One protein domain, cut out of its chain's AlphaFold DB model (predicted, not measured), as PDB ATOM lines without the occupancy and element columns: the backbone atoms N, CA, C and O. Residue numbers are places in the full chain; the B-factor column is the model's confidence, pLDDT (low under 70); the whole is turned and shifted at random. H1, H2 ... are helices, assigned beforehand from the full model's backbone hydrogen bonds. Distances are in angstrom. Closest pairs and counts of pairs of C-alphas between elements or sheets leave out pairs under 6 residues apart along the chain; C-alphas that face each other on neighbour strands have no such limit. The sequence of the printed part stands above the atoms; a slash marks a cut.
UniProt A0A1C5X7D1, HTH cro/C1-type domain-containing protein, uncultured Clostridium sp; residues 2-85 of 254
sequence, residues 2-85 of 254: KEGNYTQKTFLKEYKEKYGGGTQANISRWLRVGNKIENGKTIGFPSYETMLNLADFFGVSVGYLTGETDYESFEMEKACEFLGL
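Overview. This is residues 2 to 85 of the 254 residues of the protein "HTH cro/C1-type domain-containing protein" of uncultured Clostridium sp (UniProt A0A1C5X7D1). What shape does the model make? It is a loose string of helices: H3 and H4 pack together near the middle, H1 and H2 pack at right angles to one side of them, and H5 lies far out at the other end, touching no helix. Between H2 and H3 a long loop, residues 31 to 47, reaches out and folds back. What is it built of, and how large is it? The printed part has 84 residues with five named helices, H1 to H5 in order along the chain, and no named strand; its class is all helix. It is only just loose, close to compact, with a radius of gyration of the C-alphas of 14.6 A and spans of 44 by 34 by 23 A.

Arrangement. What does the longest helix meet? H1, residues 8 to 19, touches H2, residues 24 to 30, with residues 8 to 12 alone, and their lines are about perpendicular at 90 degrees. The closest C-alphas are those of Gln 8 and Ile 27, 6.8 A apart. What is next to it? H1 and H3, residues 48 to 58, are close but not clearly touching, with the C-alphas of Tyr 19 and Asn 53 closest at 7.0 A. They run opposite ways at a steep tilt of 69 degrees, only just short of about perpendicular. What follows outward from there? H3 touches H4, residues 62 to 66, with the C-alphas of Ala 55 and Val 62 closest at 5.6 A. H4 and H5, residues 74 to 83, are close but not clearly touching, with the C-alphas of Gly 63 and Phe 74 closest at 7.7 A; H3 and H5 are apart. What do the backbones show? In H1, H2, H3, H4 and H5 every pair of O i and N i+4 is within hydrogen-bond range.

Along the chain. Where does the longest helix lie? H1 begins at C-alpha 8, (168.003, 245.523, 172.304), and is 15.8 A long from first to last C-alpha. How long are the others? H2 measures 10.0 A, H3 15.3 A, H4 6.2 A and H5 14.1 A. Where do the third and the last helix lie? H3 begins at C-alpha 48, (172.248, 238.021, 153.650), and H5 ends at C-alpha 83, (145.150, 222.093, 156.631).

Size, cuts and confidence. How far does it reach? The two C-alphas farthest apart are those of Asn 39 and Leu 83, 47.1 A. Which links are long? The link from H2 to H3, 17 residues, is long; those from H1 to H2 and from H3 to H4 are tight, and that from H4 to H5 is short. Is anything missing or uncertain? The printed part has no cut, its mean pLDDT is 92.6, and no printed residue is under 70.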
ATOM      1  N   LYS A   2     159.768 241.236 170.435       85.12
ATOM      2  CA  LYS A   2     158.743 241.419 171.486       85.12
ATOM      3  C   LYS A   2     158.197 240.087 172.012       85.12
ATOM      4  O   LYS A   2     158.186 239.898 173.216       85.12
ATOM      5  N   GLU A   3     157.843 239.166 171.117       83.00
ATOM      6  CA  GLU A   3     157.360 237.817 171.466       83.00
ATOM      7  C   GLU A   3     158.358 237.034 172.327       83.00
ATOM      8  O   GLU A   3     157.981 236.424 173.318       83.00
ATOM      9  N   GLY A   4     159.653 237.134 172.017       80.00
ATOM     10  CA  GLY A   4     160.721 236.524 172.816       80.00
ATOM     11  C   GLY A   4     161.128 237.318 174.064       80.00
ATOM     12  O   GLY A   4     162.171 237.027 174.636       80.00
ATOM     13  N   ASN A   5     160.384 238.359 174.462       89.12
ATOM     14  CA  ASN A   5     160.706 239.244 175.594       89.12
ATOM     15  C   ASN A   5     162.123 239.858 175.550       89.12
ATOM     16  O   ASN A   5     162.712 240.207 176.576       89.12
ATOM     17  N   TYR A   6     162.666 240.052 174.346       91.56
ATOM     18  CA  TYR A   6     164.000 240.608 174.152       91.56
ATOM     19  C   TYR A   6     164.000 242.138 174.143       91.56
ATOM     20  O   TYR A   6     163.285 242.793 173.382       91.56
ATOM     21  N   THR A   7     164.925 242.721 174.904       92.94
ATOM     22  CA  THR A   7     165.364 244.116 174.741       92.94
ATOM     23  C   THR A   7     166.536 244.195 173.760       92.94
ATOM     24  O   THR A   7     167.253 243.218 173.567       92.94
ATOM     25  N   GLN A   8     166.825 245.369 173.182       92.69
ATOM     26  CA  GLN A   8     168.003 245.523 172.304       92.69
ATOM     27  C   GLN A   8     169.323 245.144 172.999       92.69
ATOM     28  O   GLN A   8     170.267 244.710 172.346       92.69
ATOM     29  N   LYS A   9     169.414 245.319 174.325       92.88
ATOM     30  CA  LYS A   9     170.616 244.981 175.100       92.88
ATOM     31  C   LYS A   9     170.771 243.475 175.299       92.88
ATOM     32  O   LYS A   9     171.863 242.960 175.093       92.88
ATOM     33  N   THR A  10     169.693 242.800 175.694       94.19
ATOM     34  CA  THR A  10     169.685 241.339 175.904       94.19
ATOM     35  C   THR A  10     169.884 240.608 174.583       94.19
ATOM     36  O   THR A  10     170.786 239.784 174.486       94.19
ATOM     37  N   PHE A  11     169.185 241.041 173.530       94.38
ATOM     38  CA  PHE A  11     169.394 240.540 172.176       94.38
ATOM     39  C   PHE A  11     170.844 240.713 171.704       94.38
ATOM     40  O   PHE A  11     171.444 239.753 171.234       94.38
ATOM     41  N   LEU A  12     171.456 241.899 171.873       94.94
ATOM     42  CA  LEU A  12     172.858 242.101 171.476       94.94
ATOM     43  C   LEU A  12     173.803 241.129 172.170       94.94
ATOM     44  O   LEU A  12     174.761 240.674 171.552       94.94
ATOM     45  N   LYS A  13     173.579 240.906 173.467       95.12
ATOM     46  CA  LYS A  13     174.429 240.055 174.288       95.12
ATOM     47  C   LYS A  13     174.392 238.621 173.760       95.12
ATOM     48  O   LYS A  13     175.441 238.094 173.413       95.12
ATOM     49  N   GLU A  14     173.203 238.048 173.610       95.19
ATOM     50  CA  GLU A  14     173.048 236.663 173.153       95.19
ATOM     51  C   GLU A  14     173.439 236.486 171.681       95.19
ATOM     52  O   GLU A  14     174.115 235.523 171.329       95.19
ATOM     53  N   TYR A  15     173.109 237.452 170.818       95.06
ATOM     54  CA  TYR A  15     173.537 237.436 169.417       95.06
ATOM     55  C   TYR A  15     175.068 237.422 169.299       95.06
ATOM     56  O   TYR A  15     175.630 236.650 168.522       95.06
ATOM     57  N   LYS A  16     175.756 238.253 170.097       95.00
ATOM     58  CA  LYS A  16     177.225 238.280 170.169       95.00
ATOM     59  C   LYS A  16     177.807 236.957 170.626       95.00
ATOM     60  O   LYS A  16     178.801 236.518 170.058       95.00
ATOM     61  N   GLU A  17     177.219 236.381 171.665       95.44
ATOM     62  CA  GLU A  17     177.656 235.106 172.229       95.44
ATOM     63  C   GLU A  17     177.500 233.966 171.210       95.44
ATOM     64  O   GLU A  17     178.385 233.120 171.125       95.44
ATOM     65  N   LYS A  18     176.432 233.975 170.397       95.50
ATOM     66  CA  LYS A  18     176.136 232.903 169.434       95.50
ATOM     67  C   LYS A  18     176.861 233.038 168.088       95.50
ATOM     68  O   LYS A  18     177.409 232.051 167.609       95.50
ATOM     69  N   TYR A  19     176.880 234.223 167.473       94.50
ATOM     70  CA  TYR A  19     177.386 234.405 166.096       94.50
ATOM     71  C   TYR A  19     178.652 235.259 165.997       94.50
ATOM     72  O   TYR A  19     179.258 235.355 164.930       94.50
ATOM     73  N   GLY A  20     179.057 235.910 167.088       88.56
ATOM     74  CA  GLY A  20     180.097 236.932 167.054       88.56
ATOM     75  C   GLY A  20     179.654 238.230 166.356       88.56
ATOM     76  O   GLY A  20     178.655 238.306 165.643       88.56
ATOM     77  N   GLY A  21     180.412 239.307 166.578       83.88
ATOM     78  CA  GLY A  21     180.158 240.602 165.932       83.88
ATOM     79  C   GLY A  21     178.911 241.350 166.436       83.88
ATOM     80  O   GLY A  21     178.403 241.102 167.521       83.88
ATOM     81  N   GLY A  22     178.441 242.348 165.682       83.81
ATOM     82  CA  GLY A  22     177.281 243.170 166.050       83.81
ATOM     83  C   GLY A  22     177.574 244.308 167.041       83.81
ATOM     84  O   GLY A  22     178.421 244.240 167.934       83.81
ATOM     85  N   THR A  23     176.847 245.410 166.894       91.19
ATOM     86  CA  THR A  23     176.922 246.596 167.759       91.19
ATOM     87  C   THR A  23     175.516 247.110 168.053       91.19
ATOM     88  O   THR A  23     174.568 246.783 167.340       91.19
ATOM     89  N   GLN A  24     175.365 247.968 169.067       91.75
ATOM     90  CA  GLN A  24     174.089 248.660 169.306       91.75
ATOM     91  C   GLN A  24     173.626 249.453 168.070       91.75
ATOM     92  O   GLN A  24     172.437 249.478 167.760       91.75
ATOM     93  N   ALA A  25     174.563 250.029 167.307       90.94
ATOM     94  CA  ALA A  25     174.249 250.712 166.056       90.94
ATOM     95  C   ALA A  25     173.705 249.750 164.984       90.94
ATOM     96  O   ALA A  25     172.787 250.118 164.252       90.94
ATOM     97  N   ASN A  26     174.225 248.517 164.908       92.38
ATOM     98  CA  ASN A  26     173.693 247.508 163.990       92.38
ATOM     99  C   ASN A  26     172.249 247.141 164.340       92.38
ATOM    100  O   ASN A  26     171.399 247.201 163.460       92.38
ATOM    101  N   ILE A  27     171.952 246.868 165.614       92.00
ATOM    102  CA  ILE A  27     170.594 246.506 166.060       92.00
ATOM    103  C   ILE A  27     169.601 247.628 165.783       92.00
ATOM    104  O   ILE A  27     168.544 247.393 165.201       92.00
ATOM    105  N   SER A  28     169.960 248.861 166.152       90.56
ATOM    106  CA  SER A  28     169.129 250.036 165.879       90.56
ATOM    107  C   SER A  28     168.846 250.196 164.381       90.56
ATOM    108  O   SER A  28     167.736 250.560 163.993       90.56
ATOM    109  N   ARG A  29     169.822 249.876 163.522       91.50
ATOM    110  CA  ARG A  29     169.651 249.910 162.067       91.50
ATOM    111  C   ARG A  29     168.744 248.786 161.562       91.50
ATOM    112  O   ARG A  29     167.879 249.067 160.742       91.50
ATOM    113  N   TRP A  30     168.908 247.555 162.049       92.69
ATOM    114  CA  TRP A  30     168.088 246.403 161.647       92.69
ATOM    115  C   TRP A  30     166.609 246.597 161.990       92.69
ATOM    116  O   TRP A  30     165.749 246.349 161.156       92.69
ATOM    117  N   LEU A  31     166.307 247.154 163.166       90.69
ATOM    118  CA  LEU A  31     164.932 247.468 163.582       90.69
ATOM    119  C   LEU A  31     164.277 248.604 162.786       90.69
ATOM    120  O   LEU A  31     163.094 248.881 162.960       90.69
ATOM    121  N   ARG A  32     165.050 249.308 161.955       91.19
ATOM    122  CA  ARG A  32     164.598 250.463 161.176       91.19
ATOM    123  C   ARG A  32     164.723 250.237 159.674       91.19
ATOM    124  O   ARG A  32     164.664 251.213 158.930       91.19
ATOM    125  N   VAL A  33     164.917 248.997 159.226       91.44
ATOM    126  CA  VAL A  33     164.879 248.664 157.797       91.44
ATOM    127  C   VAL A  33     163.583 249.204 157.179       91.44
ATOM    128  O   VAL A  33     162.534 249.193 157.814       91.44
ATOM    129  N   GLY A  34     163.681 249.782 155.981       87.81
ATOM    130  CA  GLY A  34     162.563 250.441 155.296       87.81
ATOM    131  C   GLY A  34     162.313 251.900 155.706       87.81
ATOM    132  O   GLY A  34     161.716 252.652 154.936       87.81
ATOM    133  N   ASN A  35     162.833 252.365 156.850       91.25
ATOM    134  CA  ASN A  35     162.689 253.767 157.253       91.25
ATOM    135  C   ASN A  35     163.605 254.696 156.447       91.25
ATOM    136  O   ASN A  35     164.735 254.342 156.094       91.25
ATOM    137  N   LYS A  36     163.153 255.937 156.235       89.88
ATOM    138  CA  LYS A  36     163.982 257.015 155.681       89.88
ATOM    139  C   LYS A  36     164.853 257.641 156.772       89.88
ATOM    140  O   LYS A  36     164.395 257.879 157.889       89.88
ATOM    141  N   ILE A  37     166.111 257.919 156.443       85.31
ATOM    142  CA  ILE A  37     167.002 258.765 157.251       85.31
ATOM    143  C   ILE A  37     167.002 260.206 156.715       85.31
ATOM    144  O   ILE A  37     166.499 260.454 155.623       85.31
ATOM    145  N   GLU A  38     167.552 261.158 157.475       79.12
ATOM    146  CA  GLU A  38     167.476 262.613 157.203       79.12
ATOM    147  C   GLU A  38     167.917 263.028 155.790       79.12
ATOM    148  O   GLU A  38     167.422 264.007 155.245       79.12
ATOM    149  N   ASN A  39     168.800 262.256 155.154       80.75
ATOM    150  CA  ASN A  39     169.255 262.493 153.781       80.75
ATOM    151  C   ASN A  39     168.347 261.868 152.697       80.75
ATOM    152  O   ASN A  39     168.764 261.733 151.548       80.75
ATOM    153  N   GLY A  40     167.145 261.419 153.062       82.06
ATOM    154  CA  GLY A  40     166.169 260.803 152.163       82.06
ATOM    155  C   GLY A  40     166.472 259.357 151.758       82.06
ATOM    156  O   GLY A  40     165.634 258.742 151.097       82.06
ATOM    157  N   LYS A  41     167.621 258.782 152.148       86.94
ATOM    158  CA  LYS A  41     167.949 257.380 151.843       86.94
ATOM    159  C   LYS A  41     167.144 256.430 152.727       86.94
ATOM    160  O   LYS A  41     166.985 256.661 153.924       86.94
ATOM    161  N   THR A  42     166.689 255.332 152.140       91.19
ATOM    162  CA  THR A  42     166.042 254.239 152.870       91.19
ATOM    163  C   THR A  42     167.098 253.345 153.514       91.19
ATOM    164  O   THR A  42     168.125 253.033 152.905       91.19
ATOM    165  N   ILE A  43     166.861 252.923 154.753       90.88
ATOM    166  CA  ILE A  43     167.682 251.904 155.403       90.88
ATOM    167  C   ILE A  43     167.409 250.566 154.710       90.88
ATOM    168  O   ILE A  43     166.321 250.010 154.830       90.88
ATOM    169  N   GLY A  44     168.399 250.068 153.971       91.00
ATOM    170  CA  GLY A  44     168.339 248.746 153.354       91.00
ATOM    171  C   GLY A  44     168.525 247.613 154.362       91.00
ATOM    172  O   GLY A  44     169.009 247.830 155.479       91.00
ATOM    173  N   PHE A  45     168.174 246.406 153.925       93.62
ATOM    174  CA  PHE A  45     168.434 245.168 154.650       93.62
ATOM    175  C   PHE A  45     169.929 245.001 154.971       93.62
ATOM    176  O   PHE A  45     170.787 245.528 154.250       93.62
ATOM    177  N   PRO A  46     170.273 244.295 156.064       93.50
ATOM    178  CA  PRO A  46     171.656 243.921 156.314       93.50
ATOM    179  C   PRO A  46     172.132 242.867 155.300       93.50
ATOM    180  O   PRO A  46     171.392 242.470 154.401       93.50
ATOM    181  N   SER A  47     173.387 242.422 155.417       94.38
ATOM    182  CA  SER A  47     173.892 241.361 154.538       94.38
ATOM    183  C   SER A  47     173.037 240.098 154.668       94.38
ATOM    184  O   SER A  47     172.468 239.840 155.729       94.38
ATOM    185  N   TYR A  48     172.988 239.283 153.614       94.62
ATOM    186  CA  TYR A  48     172.248 238.021 153.650       94.62
ATOM    187  C   TYR A  48     172.722 237.098 154.780       94.62
ATOM    188  O   TYR A  48     171.905 236.556 155.508       94.62
ATOM    189  N   GLU A  49     174.034 237.020 155.015       95.12
ATOM    190  CA  GLU A  49     174.618 236.318 156.168       95.12
ATOM    191  C   GLU A  49     174.077 236.833 157.511       95.12
ATOM    192  O   GLU A  49     173.716 236.050 158.384       95.12
ATOM    193  N   THR A  50     173.947 238.156 157.668       95.31
ATOM    194  CA  THR A  50     173.330 238.727 158.873       95.31
ATOM    195  C   THR A  50     171.859 238.329 158.962       95.31
ATOM    196  O   THR A  50     171.394 237.996 160.044       95.31
ATOM    197  N   MET A  51     171.118 238.346 157.849       95.75
ATOM    198  CA  MET A  51     169.714 237.926 157.847       95.75
ATOM    199  C   MET A  51     169.564 236.450 158.218       95.75
ATOM    200  O   MET A  51     168.680 236.134 159.001       95.75
ATOM    201  N   LEU A  52     170.458 235.572 157.751       96.31
ATOM    202  CA  LEU A  52     170.496 234.166 158.160       96.31
ATOM    203  C   LEU A  52     170.735 234.014 159.666       96.31
ATOM    204  O   LEU A  52     170.018 233.265 160.319       96.31
ATOM    205  N   ASN A  53     171.688 234.758 160.236       96.12
ATOM    206  CA  ASN A  53     171.942 234.722 161.679       96.12
ATOM    207  C   ASN A  53     170.746 235.245 162.486       96.12
ATOM    208  O   ASN A  53     170.421 234.702 163.535       96.12
ATOM    209  N   LEU A  54     170.078 236.302 162.010       94.94
ATOM    210  CA  LEU A  54     168.859 236.820 162.636       94.94
ATOM    211  C   LEU A  54     167.714 235.802 162.566       94.94
ATOM    212  O   LEU A  54     167.014 235.610 163.557       94.94
ATOM    213  N   ALA A  55     167.546 235.151 161.417       95.56
ATOM    214  CA  ALA A  55     166.528 234.137 161.171       95.56
ATOM    215  C   ALA A  55     166.731 232.930 162.104       95.56
ATOM    216  O   ALA A  55     165.833 232.583 162.867       95.56
ATOM    217  N   ASP A  56     167.952 232.391 162.157       95.75
ATOM    218  CA  ASP A  56     168.334 231.310 163.074       95.75
ATOM    219  C   ASP A  56     168.205 231.708 164.554       95.75
ATOM    220  O   ASP A  56     167.843 230.883 165.392       95.75
ATOM    221  N   PHE A  57     168.474 232.970 164.907       95.00
ATOM    222  CA  PHE A  57     168.325 233.437 166.288       95.00
ATOM    223  C   PHE A  57     166.864 233.424 166.734       95.00
ATOM    224  O   PHE A  57     166.564 232.998 167.847       95.00
ATOM    225  N   PHE A  58     165.963 233.919 165.882       93.25
ATOM    226  CA  PHE A  58     164.540 234.011 166.203       93.25
ATOM    227  C   PHE A  58     163.756 232.737 165.868       93.25
ATOM    228  O   PHE A  58     162.587 232.665 166.223       93.25
ATOM    229  N   GLY A  59     164.382 231.743 165.230       92.94
ATOM    230  CA  GLY A  59     163.712 230.510 164.818       92.94
ATOM    231  C   GLY A  59     162.732 230.714 163.662       92.94
ATOM    232  O   GLY A  59     161.742 229.998 163.576       92.94
ATOM    233  N   VAL A  60     162.998 231.688 162.789       95.38
ATOM    234  CA  VAL A  60     162.137 232.067 161.658       95.38
ATOM    235  C   VAL A  60     162.895 231.968 160.339       95.38
ATOM    236  O   VAL A  60     164.113 231.812 160.314       95.38
ATOM    237  N   SER A  61     162.190 232.090 159.222       96.19
ATOM    238  CA  SER A  61     162.780 232.176 157.892       96.19
ATOM    239  C   SER A  61     163.271 233.593 157.580       96.19
ATOM    240  O   SER A  61     162.814 234.588 158.145       96.19
ATOM    241  N   VAL A  62     164.192 233.711 156.617       96.12
ATOM    242  CA  VAL A  62     164.546 235.027 156.056       96.12
ATOM    243  C   VAL A  62     163.326 235.674 155.399       96.12
ATOM    244  O   VAL A  62     163.152 236.879 155.550       96.12
ATOM    245  N   GLY A  63     162.459 234.876 154.761       95.75
ATOM    246  CA  GLY A  63     161.197 235.337 154.182       95.75
ATOM    247  C   GLY A  63     160.355 236.108 155.200       95.75
ATOM    248  O   GLY A  63     159.987 237.250 154.931       95.75
ATOM    249  N   TYR A  64     160.187 235.554 156.404       94.44
ATOM    250  CA  TYR A  64     159.498 236.214 157.518       94.44
ATOM    251  C   TYR A  64     160.146 237.550 157.902       94.44
ATOM    252  O   TYR A  64     159.478 238.578 157.995       94.44
ATOM    253  N   LEU A  65     161.477 237.585 158.048       93.25
ATOM    254  CA  LEU A  65     162.195 238.830 158.364       93.25
ATOM    255  C   LEU A  65     162.032 239.910 157.288       93.25
ATOM    256  O   LEU A  65     162.124 241.102 157.590       93.25
ATOM    257  N   THR A  66     161.853 239.500 156.034       92.44
ATOM    258  CA  THR A  66     161.696 240.406 154.893       92.44
ATOM    259  C   THR A  66     160.241 240.748 154.569       92.44
ATOM    260  O   THR A  66     160.023 241.648 153.758       92.44
ATOM    261  N   GLY A  67     159.267 240.088 155.206       91.69
ATOM    262  CA  GLY A  67     157.838 240.226 154.908       91.69
ATOM    263  C   GLY A  67     157.397 239.523 153.620       91.69
ATOM    264  O   GLY A  67     156.419 239.934 153.007       91.69
ATOM    265  N   GLU A  68     158.143 238.513 153.167       94.44
ATOM    266  CA  GLU A  68     157.738 237.644 152.051       94.44
ATOM    267  C   GLU A  68     156.663 236.641 152.484       94.44
ATOM    268  O   GLU A  68     155.839 236.235 151.673       94.44
ATOM    269  N   THR A  69     156.663 236.274 153.765       93.62
ATOM    270  CA  THR A  69     155.655 235.425 154.397       93.62
ATOM    271  C   THR A  69     155.350 235.972 155.788       93.62
ATOM    272  O   THR A  69     156.252 236.469 156.467       93.62
ATOM    273  N   ASP A  70     154.090 235.885 156.208       92.81
ATOM    274  CA  ASP A  70     153.665 236.233 157.569       92.81
ATOM    275  C   ASP A  70     153.843 235.053 158.548       92.81
ATOM    276  O   ASP A  70     153.613 235.209 159.746       92.81
ATOM    277  N   TYR A  71     154.292 233.890 158.059       93.94
ATOM    278  CA  TYR A  71     154.507 232.676 158.850       93.94
ATOM    279  C   TYR A  71     155.976 232.500 159.244       93.94
ATOM    280  O   TYR A  71     156.884 232.912 158.518       93.94
ATOM    281  N   GLU A  72     156.250 231.790 160.346       93.06
ATOM    282  CA  GLU A  72     157.635 231.531 160.785       93.06
ATOM    283  C   GLU A  72     158.497 230.865 159.696       93.06
ATOM    284  O   GLU A  72     159.709 231.072 159.651       93.06
ATOM    285  N   SER A  73     157.906 230.083 158.787       95.31
ATOM    286  CA  SER A  73     158.597 229.466 157.644       95.31
ATOM    287  C   SER A  73     157.646 229.193 156.478       95.31
ATOM    288  O   SER A  73     156.441 229.061 156.676       95.31
ATOM    289  N   PHE A  74     158.193 229.016 155.272       94.94
ATOM    290  CA  PHE A  74     157.407 228.614 154.099       94.94
ATOM    291  C   PHE A  74     156.812 227.208 154.242       94.94
ATOM    292  O   PHE A  74     155.770 226.901 153.667       94.94
ATOM    293  N   GLU A  75     157.463 226.316 154.990       95.50
ATOM    294  CA  GLU A  75     156.905 225.010 155.335       95.50
ATOM    295  C   GLU A  75     155.687 225.149 156.252       95.50
ATOM    296  O   GLU A  75     154.709 224.424 156.071       95.50
ATOM    297  N   MET A  76     155.739 226.081 157.209       96.00
ATOM    298  CA  MET A  76     154.610 226.379 158.088       96.00
ATOM    299  C   MET A  76     153.446 226.980 157.305       96.00
ATOM    300  O   MET A  76     152.330 226.492 157.441       96.00
ATOM    301  N   GLU A  77     153.713 227.957 156.437       96.69
ATOM    302  CA  GLU A  77     152.718 228.549 155.532       96.69
ATOM    303  C   GLU A  77     151.998 227.468 154.720       96.69
ATOM    304  O   GLU A  77     150.778 227.337 154.800       96.69
ATOM    305  N   LYS A  78     152.753 226.595 154.041       97.06
ATOM    306  CA  LYS A  78     152.176 225.482 153.269       97.06
ATOM    307  C   LYS A  78     151.351 224.528 154.126       97.06
ATOM    308  O   LYS A  78     150.340 224.016 153.656       97.06
ATOM    309  N   ALA A  79     151.785 224.239 155.354       97.31
ATOM    310  CA  ALA A  79     151.035 223.374 156.260       97.31
ATOM    311  C   ALA A  79     149.720 224.031 156.713       97.31
ATOM    312  O   ALA A  79     148.692 223.357 156.736       97.31
ATOM    313  N   CYS A  80     149.749 225.330 157.021       97.31
ATOM    314  CA  CYS A  80     148.576 226.127 157.380       97.31
ATOM    315  C   CYS A  80     147.569 226.169 156.226       97.31
ATOM    316  O   CYS A  80     146.410 225.799 156.408       97.31
ATOM    317  N   GLU A  81     148.027 226.508 155.017       96.81
ATOM    318  CA  GLU A  81     147.200 226.531 153.805       96.81
ATOM    319  C   GLU A  81     146.601 225.159 153.485       96.81
ATOM    320  O   GLU A  81     145.419 225.053 153.159       96.81
ATOM    321  N   PHE A  82     147.402 224.095 153.596       97.88
ATOM    322  CA  PHE A  82     146.953 222.737 153.295       97.88
ATOM    323  C   PHE A  82     145.900 222.232 154.287       97.88
ATOM    324  O   PHE A  82     144.958 221.551 153.886       97.88
ATOM    325  N   LEU A  83     146.064 222.537 155.577       96.25
ATOM    326  CA  LEU A  83     145.150 222.093 156.631       96.25
ATOM    327  C   LEU A  83     143.959 223.040 156.834       96.25
ATOM    328  O   LEU A  83     142.982 222.639 157.463       96.25
ATOM    329  N   GLY A  84     144.028 224.273 156.325       96.88
ATOM    330  CA  GLY A  84     143.051 225.322 156.617       96.88
ATOM    331  C   GLY A  84     143.095 225.777 158.078       96.88
ATOM    332  O   GLY A  84     142.053 226.081 158.655       96.88
ATOM    333  N   LEU A  85     144.283 225.768 158.690       96.62
ATOM    334  CA  LEU A  85     144.505 226.142 160.089       96.62
ATOM    335  C   LEU A  85     145.437 227.346 160.184       96.62
ATOM    336  O   LEU A  85     146.323 227.512 159.352       96.62
TER     337      LEU A  85